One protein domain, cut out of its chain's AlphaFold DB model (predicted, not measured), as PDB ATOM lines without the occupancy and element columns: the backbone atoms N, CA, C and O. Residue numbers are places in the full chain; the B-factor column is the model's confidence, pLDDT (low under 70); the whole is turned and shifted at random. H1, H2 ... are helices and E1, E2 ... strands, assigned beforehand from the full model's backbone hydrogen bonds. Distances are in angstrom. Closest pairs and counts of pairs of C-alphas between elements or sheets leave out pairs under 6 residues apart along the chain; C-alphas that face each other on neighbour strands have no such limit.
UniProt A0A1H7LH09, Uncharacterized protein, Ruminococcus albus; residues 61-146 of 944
ATOM      1  N   ALA A  61     -47.529  15.512 -26.690       82.38
ATOM      2  CA  ALA A  61     -46.617  14.455 -26.243       82.38
ATOM      3  C   ALA A  61     -45.238  14.999 -25.805       82.38
ATOM      4  O   ALA A  61     -44.693  14.568 -24.794       82.38
ATOM      5  N   LYS A  62     -44.703  16.016 -26.499       82.56
ATOM      6  CA  LYS A  62     -43.440  16.695 -26.135       82.56
ATOM      7  C   LYS A  62     -43.580  17.606 -24.905       82.56
ATOM      8  O   LYS A  62     -42.569  17.995 -24.330       82.56
ATOM      9  N   ALA A  63     -44.801  17.998 -24.536       75.44
ATOM     10  CA  ALA A  63     -45.115  18.720 -23.302       75.44
ATOM     11  C   ALA A  63     -45.408  17.769 -22.124       75.44
ATOM     12  O   ALA A  63     -45.215  18.164 -20.983       75.44
ATOM     13  N   LEU A  64     -45.802  16.519 -22.400       80.81
ATOM     14  CA  LEU A  64     -45.876  15.419 -21.426       80.81
ATOM     15  C   LEU A  64     -44.530  14.709 -21.185       80.81
ATOM     16  O   LEU A  64     -44.472  13.739 -20.443       80.81
ATOM     17  N   GLY A  65     -43.448  15.175 -21.813       80.62
ATOM     18  CA  GLY A  65     -42.096  14.654 -21.599       80.62
ATOM     19  C   GLY A  65     -41.618  13.592 -22.594       80.62
ATOM     20  O   GLY A  65     -40.435  13.269 -22.554       80.62
ATOM     21  N   LEU A  66     -42.445  13.105 -23.531       87.19
ATOM     22  CA  LEU A  66     -42.009  12.119 -24.534       87.19
ATOM     23  C   LEU A  66     -40.940  12.711 -25.470       87.19
ATOM     24  O   LEU A  66     -41.223  13.591 -26.295       87.19
ATOM     25  N   LYS A  67     -39.718  12.180 -25.402       87.75
ATOM     26  CA  LYS A  67     -38.588  12.571 -26.247       87.75
ATOM     27  C   LYS A  67     -38.550  11.774 -27.553       87.75
ATOM     28  O   LYS A  67     -38.517  12.407 -28.610       87.75
ATOM     29  N   SER A  68     -38.613  10.448 -27.530       88.06
ATOM     30  CA  SER A  68     -38.687   9.598 -28.730       88.06
ATOM     31  C   SER A  68     -39.458   8.302 -28.461       88.06
ATOM     32  O   SER A  68     -39.642   7.905 -27.312       88.06
ATOM     33  N   GLY A  69     -39.912   7.664 -29.541       91.00
ATOM     34  CA  GLY A  69     -40.323   6.264 -29.547       91.00
ATOM     35  C   GLY A  69     -39.375   5.490 -30.460       91.00
ATOM     36  O   GLY A  69     -39.287   5.788 -31.655       91.00
ATOM     37  N   LEU A  70     -38.623   4.566 -29.877       93.12
ATOM     38  CA  LEU A  70     -37.612   3.752 -30.538       93.12
ATOM     39  C   LEU A  70     -38.164   2.337 -30.716       93.12
ATOM     40  O   LEU A  70     -38.809   1.822 -29.810       93.12
ATOM     41  N   VAL A  71     -37.959   1.726 -31.878       91.94
ATOM     42  CA  VAL A  71     -38.509   0.400 -32.201       91.94
ATOM     43  C   VAL A  71     -37.355  -0.547 -32.478       91.94
ATOM     44  O   VAL A  71     -36.472  -0.170 -33.244       91.94
ATOM     45  N   ILE A  72     -37.371  -1.732 -31.865       90.62
ATOM     46  CA  ILE A  72     -36.359  -2.794 -31.995       90.62
ATOM     47  C   ILE A  72     -37.127  -4.112 -32.127       90.62
ATOM     48  O   ILE A  72     -37.829  -4.506 -31.196       90.62
ATOM     49  N   GLY A  73     -37.064  -4.767 -33.288       85.62
ATOM     50  CA  GLY A  73     -38.018  -5.835 -33.617       85.62
ATOM     51  C   GLY A  73     -39.473  -5.359 -33.450       85.62
ATOM     52  O   GLY A  73     -39.839  -4.283 -33.926       85.62
ATOM     53  N   ASP A  74     -40.279  -6.133 -32.718       83.94
ATOM     54  CA  ASP A  74     -41.667  -5.793 -32.353       83.94
ATOM     55  C   ASP A  74     -41.791  -4.894 -31.100       83.94
ATOM     56  O   ASP A  74     -42.888  -4.424 -30.757       83.94
ATOM     57  N   GLU A  75     -40.681  -4.656 -30.393       90.31
ATOM     58  CA  GLU A  75     -40.647  -3.924 -29.128       90.31
ATOM     59  C   GLU A  75     -40.564  -2.408 -29.342       90.31
ATOM     60  O   GLU A  75     -39.842  -1.911 -30.210       90.31
ATOM     61  N   LEU A  76     -41.283  -1.653 -28.510       91.31
ATOM     62  CA  LEU A  76     -41.316  -0.193 -28.529       91.31
ATOM     63  C   LEU A  76     -40.811   0.379 -27.199       91.31
ATOM     64  O   LEU A  76     -41.430   0.209 -26.150       91.31
ATOM     65  N   TYR A  77     -39.713   1.122 -27.260       92.94
ATOM     66  CA  TYR A  77     -39.099   1.824 -26.137       92.94
ATOM     67  C   TYR A  77     -39.466   3.311 -26.196       92.94
ATOM     68  O   TYR A  77     -39.281   3.972 -27.219       92.94
ATOM     69  N   LEU A  78     -39.993   3.861 -25.103       92.06
ATOM     70  CA  LEU A  78     -40.357   5.275 -24.988       92.06
ATOM     71  C   LEU A  78     -39.360   5.995 -24.080       92.06
ATOM     72  O   LEU A  78     -39.092   5.536 -22.967       92.06
ATOM     73  N   THR A  79     -38.842   7.138 -24.537       91.06
ATOM     74  CA  THR A  79     -37.849   7.931 -23.794       91.06
ATOM     75  C   THR A  79     -38.417   9.245 -23.261       91.06
ATOM     76  O   THR A  79     -39.294   9.856 -23.885       91.06
ATOM     77  N   SER A  80     -37.872   9.731 -22.143       87.56
ATOM     78  CA  SER A  80     -38.050  11.104 -21.654       87.56
ATOM     79  C   SER A  80     -36.828  11.987 -21.927       87.56
ATOM     80  O   SER A  80     -35.802  11.546 -22.458       87.56
ATOM     81  N   PHE A  81     -36.951  13.278 -21.608       82.38
ATOM     82  CA  PHE A  81     -35.853  14.241 -21.671       82.38
ATOM     83  C   PHE A  81     -35.029  14.215 -20.376       82.38
ATOM     84  O   PHE A  81     -35.464  14.754 -19.358       82.38
ATOM     85  N   GLY A  82     -33.805  13.687 -20.438       77.94
ATOM     86  CA  GLY A  82     -32.815  13.832 -19.366       77.94
ATOM     87  C   GLY A  82     -32.248  15.259 -19.277       77.94
ATOM     88  O   GLY A  82     -32.876  16.210 -19.736       77.94
ATOM     89  N   ARG A  83     -31.057  15.465 -18.719       71.94
ATOM     90  CA  ARG A  83     -30.371  16.765 -18.684       71.94
ATOM     91  C   ARG A  83     -29.915  17.174 -20.094       71.94
ATOM     92  O   ARG A  83     -29.341  16.389 -20.841       71.94
ATOM     93  N   GLY A  84     -30.170  18.424 -20.489       73.62
ATOM     94  CA  GLY A  84     -29.840  18.895 -21.844       73.62
ATOM     95  C   GLY A  84     -30.620  18.137 -22.929       73.62
ATOM     96  O   GLY A  84     -31.855  18.144 -22.905       73.62
ATOM     97  N   ASN A  85     -29.904  17.500 -23.867       77.00
ATOM     98  CA  ASN A  85     -30.473  16.601 -24.877       77.00
ATOM     99  C   ASN A  85     -30.279  15.106 -24.562       77.00
ATOM    100  O   ASN A  85     -30.504  14.299 -25.457       77.00
ATOM    101  N   GLU A  86     -29.966  14.715 -23.325       83.06
ATOM    102  CA  GLU A  86     -30.007  13.312 -22.879       83.06
ATOM    103  C   GLU A  86     -31.386  12.667 -23.165       83.06
ATOM    104  O   GLU A  86     -32.439  13.328 -23.121       83.06
ATOM    105  N   ALA A  87     -31.379  11.379 -23.501       87.31
ATOM    106  CA  ALA A  87     -32.531  10.485 -23.517       87.31
ATOM    107  C   ALA A  87     -32.460   9.588 -22.283       87.31
ATOM    108  O   ALA A  87     -31.390   9.073 -21.984       87.31
ATOM    109  N   LYS A  88     -33.587   9.377 -21.602       88.88
ATOM    110  CA  LYS A  88     -33.707   8.352 -20.555       88.88
ATOM    111  C   LYS A  88     -34.806   7.380 -20.941       88.88
ATOM    112  O   LYS A  88     -35.860   7.834 -21.393       88.88
ATOM    113  N   LEU A  89     -34.582   6.076 -20.795       89.94
ATOM    114  CA  LEU A  89     -35.637   5.079 -20.976       89.94
ATOM    115  C   LEU A  89     -36.710   5.259 -19.887       89.94
ATOM    116  O   LEU A  89     -36.398   5.382 -18.709       89.94
ATOM    117  N   GLU A  90     -37.988   5.290 -20.276       89.81
ATOM    118  CA  GLU A  90     -39.122   5.369 -19.337       89.81
ATOM    119  C   GLU A  90     -39.953   4.091 -19.349       89.81
ATOM    120  O   GLU A  90     -40.308   3.563 -18.291       89.81
ATOM    121  N   LYS A  91     -40.289   3.610 -20.551       90.25
ATOM    122  CA  LYS A  91     -41.204   2.488 -20.770       90.25
ATOM    123  C   LYS A  91     -40.694   1.585 -21.881       90.25
ATOM    124  O   LYS A  91     -40.204   2.085 -22.893       90.25
ATOM    125  N   LYS A  92     -40.913   0.284 -21.725       92.00
ATOM    126  CA  LYS A  92     -40.800  -0.724 -22.781       92.00
ATOM    127  C   LYS A  92     -42.178  -1.338 -23.030       92.00
ATOM    128  O   LYS A  92     -42.967  -1.509 -22.103       92.00
ATOM    129  N   ILE A  93     -42.496  -1.605 -24.290       89.38
ATOM    130  CA  ILE A  93     -43.787  -2.122 -24.748       89.38
ATOM    131  C   ILE A  93     -43.525  -3.332 -25.646       89.38
ATOM    132  O   ILE A  93     -42.985  -3.180 -26.742       89.38
ATOM    133  N   SER A  94     -43.955  -4.509 -25.192       87.50
ATOM    134  CA  SER A  94     -43.795  -5.792 -25.892       87.50
ATOM    135  C   SER A  94     -45.119  -6.551 -25.820       87.50
ATOM    136  O   SER A  94     -45.623  -6.813 -24.727       87.50
ATOM    137  N   GLY A  95     -45.731  -6.843 -26.973       79.25
ATOM    138  CA  GLY A  95     -47.148  -7.230 -27.015       79.25
ATOM    139  C   GLY A  95     -48.023  -6.178 -26.317       79.25
ATOM    140  O   GLY A  95     -47.780  -4.977 -26.469       79.25
ATOM    141  N   ASP A  96     -48.987  -6.617 -25.509       78.19
ATOM    142  CA  ASP A  96     -49.853  -5.746 -24.692       78.19
ATOM    143  C   ASP A  96     -49.213  -5.270 -23.376       78.19
ATOM    144  O   ASP A  96     -49.701  -4.327 -22.752       78.19
ATOM    145  N   THR A  97     -48.077  -5.843 -22.976       84.62
ATOM    146  CA  THR A  97     -47.373  -5.484 -21.737       84.62
ATOM    147  C   THR A  97     -46.798  -4.065 -21.810       84.62
ATOM    148  O   THR A  97     -46.324  -3.626 -22.864       84.62
ATOM    149  N   VAL A  98     -46.822  -3.343 -20.682       87.50
ATOM    150  CA  VAL A  98     -46.032  -2.122 -20.447       87.50
ATOM    151  C   VAL A  98     -45.084  -2.392 -19.283       87.50
ATOM    152  O   VAL A  98     -45.525  -2.615 -18.158       87.50
ATOM    153  N   GLU A  99     -43.787  -2.345 -19.543       89.50
ATOM    154  CA  GLU A  99     -42.733  -2.414 -18.536       89.50
ATOM    155  C   GLU A  99     -42.264  -0.993 -18.183       89.50
ATOM    156  O   GLU A  99     -42.130  -0.134 -19.061       89.50
ATOM    157  N   LYS A 100     -42.026  -0.723 -16.892       88.50
ATOM    158  CA  LYS A 100     -41.498   0.561 -16.408       88.50
ATOM    159  C   LYS A 100     -39.990   0.444 -16.194       88.50
ATOM    160  O   LYS A 100     -39.560  -0.274 -15.302       88.50
ATOM    161  N   LEU A 101     -39.228   1.196 -16.987       85.06
ATOM    162  CA  LEU A 101     -37.765   1.267 -16.916       85.06
ATOM    163  C   LEU A 101     -37.297   2.508 -16.138       85.06
ATOM    164  O   LEU A 101     -36.381   2.432 -15.327       85.06
ATOM    165  N   GLY A 102     -37.952   3.650 -16.370       80.44
ATOM    166  CA  GLY A 102     -37.568   4.942 -15.797       80.44
ATOM    167  C   GLY A 102     -38.415   5.382 -14.606       80.44
ATOM    168  O   GLY A 102     -39.278   4.662 -14.100       80.44
ATOM    169  N   ILE A 103     -38.195   6.623 -14.171       70.12
ATOM    170  CA  ILE A 103     -38.852   7.209 -12.992       70.12
ATOM    171  C   ILE A 103     -40.376   7.369 -13.151       70.12
ATOM    172  O   ILE A 103     -41.101   7.318 -12.155       70.12
ATOM    173  N   GLY A 104     -40.894   7.465 -14.379       72.81
ATOM    174  CA  GLY A 104     -42.313   7.666 -14.680       72.81
ATOM    175  C   GLY A 104     -42.646   9.114 -15.033       72.81
ATOM    176  O   GLY A 104     -43.505   9.723 -14.400       72.81
ATOM    177  N   ALA A 105     -41.977   9.683 -16.039       74.62
ATOM    178  CA  ALA A 105     -42.337  11.006 -16.569       74.62
ATOM    179  C   ALA A 105     -43.774  11.044 -17.141       74.62
ATOM    180  O   ALA A 105     -44.477  12.053 -17.032       74.62
ATOM    181  N   PHE A 106     -44.214   9.928 -17.723       83.62
ATOM    182  CA  PHE A 106     -45.551   9.698 -18.266       83.62
ATOM    183  C   PHE A 106     -45.951   8.227 -18.092       83.62
ATOM    184  O   PHE A 106     -45.095   7.345 -17.994       83.62
ATOM    185  N   GLU A 107     -47.253   7.970 -18.089       85.38
ATOM    186  CA  GLU A 107     -47.845   6.631 -18.088       85.38
ATOM    187  C   GLU A 107     -48.564   6.344 -19.417       85.38
ATOM    188  O   GLU A 107     -48.804   7.250 -20.219       85.38
ATOM    189  N   VAL A 108     -48.848   5.065 -19.682       84.00
ATOM    190  CA  VAL A 108     -49.453   4.575 -20.934       84.00
ATOM    191  C   VAL A 108     -50.776   3.894 -20.584       84.00
ATOM    192  O   VAL A 108     -50.763   2.763 -20.109       84.00
ATOM    193  N   ALA A 109     -51.898   4.592 -20.775       75.12
ATOM    194  CA  ALA A 109     -53.201   4.165 -20.251       75.12
ATOM    195  C   ALA A 109     -54.012   3.314 -21.241       75.12
ATOM    196  O   ALA A 109     -54.422   2.201 -20.923       75.12
ATOM    197  N   GLU A 110     -54.211   3.813 -22.463       67.56
ATOM    198  CA  GLU A 110     -54.969   3.131 -23.521       67.56
ATOM    199  C   GLU A 110     -54.130   2.995 -24.792       67.56
ATOM    200  O   GLU A 110     -53.259   3.825 -25.076       67.56
ATOM    201  N   ARG A 111     -54.449   1.991 -25.611       67.50
ATOM    202  CA  ARG A 111     -53.899   1.815 -26.957       67.50
ATOM    203  C   ARG A 111     -55.027   1.586 -27.954       67.50
ATOM    204  O   ARG A 111     -56.011   0.926 -27.642       67.50
ATOM    205  N   ASP A 112     -54.839   2.115 -29.149       68.88
ATOM    206  CA  ASP A 112     -55.681   1.936 -30.331       68.88
ATOM    207  C   ASP A 112     -54.790   1.426 -31.481       68.88
ATOM    208  O   ASP A 112     -53.571   1.597 -31.421       68.88
ATOM    209  N   GLU A 113     -55.362   0.852 -32.547       67.50
ATOM    210  CA  GLU A 113     -54.643   0.193 -33.665       67.50
ATOM    211  C   GLU A 113     -53.602   1.074 -34.392       67.50
ATOM    212  O   GLU A 113     -52.894   0.607 -35.286       67.50
ATOM    213  N   SER A 114     -53.509   2.365 -34.068       76.19
ATOM    214  CA  SER A 114     -52.466   3.251 -34.591       76.19
ATOM    215  C   SER A 114     -51.975   4.337 -33.625       76.19
ATOM    216  O   SER A 114     -51.133   5.155 -34.018       76.19
ATOM    217  N   THR A 115     -52.474   4.392 -32.382       83.62
ATOM    218  CA  THR A 115     -52.145   5.460 -31.417       83.62
ATOM    219  C   THR A 115     -51.978   4.962 -29.982       83.62
ATOM    220  O   THR A 115     -52.617   4.010 -29.543       83.62
ATOM    221  N   LEU A 116     -51.103   5.643 -29.242       84.44
ATOM    222  CA  LEU A 116     -50.865   5.432 -27.814       84.44
ATOM    223  C   LEU A 116     -51.535   6.575 -27.053       84.44
ATOM    224  O   LEU A 116     -51.313   7.726 -27.418       84.44
ATOM    225  N   THR A 117     -52.274   6.309 -25.979       86.56
ATOM    226  CA  THR A 117     -52.692   7.357 -25.035       86.56
ATOM    227  C   THR A 117     -51.650   7.474 -23.931       86.56
ATOM    228  O   THR A 117     -51.491   6.567 -23.114       86.56
ATOM    229  N   LEU A 118     -50.936   8.599 -23.922       86.31
ATOM    230  CA  LEU A 118     -49.998   8.966 -22.866       86.31
ATOM    231  C   LEU A 118     -50.666   9.914 -21.875       86.31
ATOM    232  O   LEU A 118     -51.284  10.902 -22.282       86.31
ATOM    233  N   GLU A 119     -50.468   9.652 -20.592       83.06
ATOM    234  CA  GLU A 119     -50.926  10.492 -19.486       83.06
ATOM    235  C   GLU A 119     -49.717  11.063 -18.743       83.06
ATOM    236  O   GLU A 119     -48.668  10.423 -18.656       83.06
ATOM    237  N   SER A 120     -49.817  12.285 -18.219       75.31
ATOM    238  CA  SER A 120     -48.702  12.856 -17.461       75.31
ATOM    239  C   SER A 120     -48.531  12.158 -16.111       75.31
ATOM    240  O   SER A 120     -49.470  12.110 -15.323       75.31
ATOM    241  N   GLY A 121     -47.299  11.773 -15.763       68.12
ATOM    242  CA  GLY A 121     -46.961  11.395 -14.385       68.12
ATOM    243  C   GLY A 121     -46.891  12.593 -13.423       68.12
ATOM    244  O   GLY A 121     -46.553  12.423 -12.256       68.12
ATOM    245  N   ARG A 122     -47.144  13.818 -13.916       64.38
ATOM    246  CA  ARG A 122     -46.841  15.083 -13.224       64.38
ATOM    247  C   ARG A 122     -47.979  16.104 -13.254       64.38
ATOM    248  O   ARG A 122     -48.239  16.758 -12.250       64.38
ATOM    249  N   ILE A 123     -48.671  16.236 -14.389       64.94
ATOM    250  CA  ILE A 123     -49.773  17.190 -14.583       64.94
ATOM    251  C   ILE A 123     -51.091  16.424 -14.703       64.94
ATOM    252  O   ILE A 123     -51.345  15.791 -15.728       64.94
ATOM    253  N   LYS A 124     -51.938  16.501 -13.672       61.38
ATOM    254  CA  LYS A 124     -53.251  15.839 -13.669       61.38
ATOM    255  C   LYS A 124     -54.085  16.205 -14.901       61.38
ATOM    256  O   LYS A 124     -53.970  17.308 -15.438       61.38
ATOM    257  N   ASP A 125     -54.896  15.244 -15.336       66.56
ATOM    258  CA  ASP A 125     -55.935  15.387 -16.366       66.56
ATOM    259  C   ASP A 125     -55.426  15.821 -17.762       66.56
ATOM    260  O   ASP A 125     -56.198  16.216 -18.637       66.56
ATOM    261  N   LYS A 126     -54.110  15.720 -18.006       73.31
ATOM    262  CA  LYS A 126     -53.442  16.141 -19.246       73.31
ATOM    263  C   LYS A 126     -52.919  14.931 -20.023       73.31
ATOM    264  O   LYS A 126     -51.904  14.336 -19.660       73.31
ATOM    265  N   THR A 127     -53.589  14.607 -21.128       81.19
ATOM    266  CA  THR A 127     -53.270  13.454 -21.986       81.19
ATOM    267  C   THR A 127     -52.783  13.870 -23.381       81.19
ATOM    268  O   THR A 127     -52.951  15.012 -23.823       81.19
ATOM    269  N   ALA A 128     -52.134  12.948 -24.091       83.88
ATOM    270  CA  ALA A 128     -51.740  13.112 -25.486       83.88
ATOM    271  C   ALA A 128     -51.884  11.788 -26.242       83.88
ATOM    272  O   ALA A 128     -51.535  10.739 -25.711       83.88
ATOM    273  N   ARG A 129     -52.324  11.846 -27.507       86.19
ATOM    274  CA  ARG A 129     -52.449  10.672 -28.389       86.19
ATOM    275  C   ARG A 129     -51.467  10.711 -29.575       86.19
ATOM    276  O   ARG A 129     -51.876  11.035 -30.692       86.19
ATOM    277  N   PRO A 130     -50.149  10.495 -29.364       85.69
ATOM    278  CA  PRO A 130     -49.210  10.265 -30.462       85.69
ATOM    279  C   PRO A 130     -49.527   8.965 -31.217       85.69
ATOM    280  O   PRO A 130     -50.130   8.039 -30.678       85.69
ATOM    281  N   LYS A 131     -49.069   8.874 -32.470       84.62
ATOM    282  CA  LYS A 131     -49.082   7.607 -33.213       84.62
ATOM    283  C   LYS A 131     -48.095   6.613 -32.607       84.62
ATOM    284  O   LYS A 131     -46.994   7.024 -32.236       84.62
ATOM    285  N   ASP A 132     -48.455   5.333 -32.586       85.31
ATOM    286  CA  ASP A 132     -47.493   4.263 -32.304       85.31
ATOM    287  C   ASP A 132     -46.471   4.201 -33.467       85.31
ATOM    288  O   ASP A 132     -46.875   4.098 -34.636       85.31
ATOM    289  N   PRO A 133     -45.153   4.314 -33.200       85.06
ATOM    290  CA  PRO A 133     -44.134   4.292 -34.244       85.06
ATOM    291  C   PRO A 133     -44.092   3.004 -35.071       85.06
ATOM    292  O   PRO A 133     -43.731   3.081 -36.244       85.06
ATOM    293  N   ARG A 134     -44.482   1.845 -34.521       82.88
ATOM    294  CA  ARG A 134     -44.333   0.526 -35.167       82.88
ATOM    295  C   ARG A 134     -45.078   0.451 -36.496       82.88
ATOM    296  O   ARG A 134     -44.506   0.063 -37.508       82.88
ATOM    297  N   HIS A 135     -46.295   0.983 -36.553       78.50
ATOM    298  CA  HIS A 135     -47.108   1.058 -37.778       78.50
ATOM    299  C   HIS A 135     -46.488   1.977 -38.850       78.50
ATOM    300  O   HIS A 135     -46.802   1.882 -40.041       78.50
ATOM    301  N   ILE A 136     -45.588   2.878 -38.443       74.62
ATOM    302  CA  ILE A 136     -44.838   3.774 -39.326       74.62
ATOM    303  C   ILE A 136     -43.531   3.107 -39.777       74.62
ATOM    304  O   ILE A 136     -43.223   3.181 -40.964       74.62
ATOM    305  N   THR A 137     -42.800   2.432 -38.880       76.31
ATOM    306  CA  THR A 137     -41.452   1.881 -39.127       76.31
ATOM    307  C   THR A 137     -41.407   0.430 -39.597       76.31
ATOM    308  O   THR A 137     -40.401   0.042 -40.180       76.31
ATOM    309  N   VAL A 138     -42.463  -0.357 -39.389       78.56
ATOM    310  CA  VAL A 138     -42.557  -1.785 -39.747       78.56
ATOM    311  C   VAL A 138     -43.666  -1.988 -40.787       78.56
ATOM    312  O   VAL A 138     -44.674  -1.277 -40.766       78.56
ATOM    313  N   ASP A 139     -43.470  -2.877 -41.758       74.31
ATOM    314  CA  ASP A 139     -44.438  -3.214 -42.807       74.31
ATOM    315  C   ASP A 139     -45.414  -4.339 -42.410       74.31
ATOM    316  O   ASP A 139     -45.396  -4.856 -41.296       74.31
ATOM    317  N   THR A 140     -46.307  -4.714 -43.329       69.00
ATOM    318  CA  THR A 140     -47.320  -5.759 -43.102       69.00
ATOM    319  C   THR A 140     -46.754  -7.187 -43.111       69.00
ATOM    320  O   THR A 140     -47.529  -8.137 -43.078       69.00
ATOM    321  N   GLN A 141     -45.433  -7.357 -43.209       66.56
ATOM    322  CA  GLN A 141     -44.717  -8.631 -43.084       66.56
ATOM    323  C   GLN A 141     -43.823  -8.670 -41.830       66.56
ATOM    324  O   GLN A 141     -43.006  -9.581 -41.704       66.56
ATOM    325  N   GLY A 142     -43.939  -7.685 -40.929       67.06
ATOM    326  CA  GLY A 142     -43.075  -7.566 -39.750       67.06
ATOM    327  C   GLY A 142     -41.661  -7.067 -40.068       67.06
ATOM    328  O   GLY A 142     -40.792  -7.109 -39.205       67.06
ATOM    329  N   LYS A 143     -41.396  -6.592 -41.294       77.38
ATOM    330  CA  LYS A 143     -40.065  -6.115 -41.688       77.38
ATOM    331  C   LYS A 143     -39.942  -4.618 -41.519       77.38
ATOM    332  O   LYS A 143     -40.861  -3.854 -41.818       77.38
ATOM    333  N   PHE A 144     -38.766  -4.179 -41.096       81.38
ATOM    334  CA  PHE A 144     -38.464  -2.762 -41.037       81.38
ATOM    335  C   PHE A 144     -38.508  -2.119 -42.422       81.38
ATOM    336  O   PHE A 144     -37.871  -2.564 -43.377       81.38
ATOM    337  N   LYS A 145     -39.266  -1.028 -42.517       82.62
ATOM    338  CA  LYS A 145     -39.356  -0.207 -43.716       82.62
ATOM    339  C   LYS A 145     -38.031   0.512 -43.957       82.62
ATOM    340  O   LYS A 145     -37.390   1.036 -43.037       82.62
ATOM    341  N   GLU A 146     -37.696   0.595 -45.239       83.62
ATOM    342  CA  GLU A 146     -36.791   1.605 -45.775       83.62
ATOM    343  C   GLU A 146     -37.238   3.021 -45.378       83.62
ATOM    344  O   GLU A 146     -38.413   3.278 -45.094       83.62
TER     345      GLU A 146
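This is residues 61 to 146 of the 944 residues of an uncharacterized protein of Ruminococcus albus (UniProt A0A1H7LH09). A strongly twisted sheet of four strands, E1 to E4, makes one wall, and the hairpin of E5 and E6 stands loosely over part of one of its faces, with few contacts. The small helix H1 and the tail after it lie at one end of the long axis, and the loop after E6 at the other. The 86 printed residues hold six named strands, then one named helix; the class is mostly strand. The sheet's order is E1 E2 E3 E4, antiparallel. The whole is compact, with a radius of gyration of the C-alphas of 12.8 A, and rounded, spanning 38 by 27 by 20 A.

E1 is residues 66 to 72, from C-alpha 66 at (-42.009, 12.119, -24.534). E2 is residues 75 to 81, 20.2 A long; E3 is residues 87 to 94, 19.9 A, and bends by 58 degrees at residue 90. E4 is residues 97 to 100, E5 residues 106 to 112, and E6 residues 115 to 120. H1, residues 134 to 137, ends at C-alpha 137 (-41.452, 1.881, -39.127).

E1 to E4 form a meander, each strand the antiparallel neighbour of the one before. Within hydrogen-bond range are N 70 and O 77 of the neighbours E1 and E2, 2.8 A apart, N 78 and O 91 of the neighbours E2 and E3, 2.8 A apart, and N 99 and O 92 of the neighbours E3 and E4, 2.8 A apart. In the hairpin of E5 and E6, N 117 and O 110 are 2.8 A apart, within that range. The closest C-alphas of E4 and E5, Val 98 and Val 108, are 7.5 A apart. E4 and E6 are apart. H1 only grazes the sheet with residues 134 to 137; it is too short for any O i to N i+4 pair, and its one O i to N i+3 pair is within hydrogen-bond range.

The two C-alphas farthest apart, of Lys 124 and Gln 141, are 39.2 A apart. The printed part has no cut. The link from E6 to H1 is long, and its residues 127 to 128 pair antiparallel with 118 to 119 of E6. Mean pLDDT of the printed part is 81.1; residues 110 to 113, 121 to 125 and 140 to 142 are under 70.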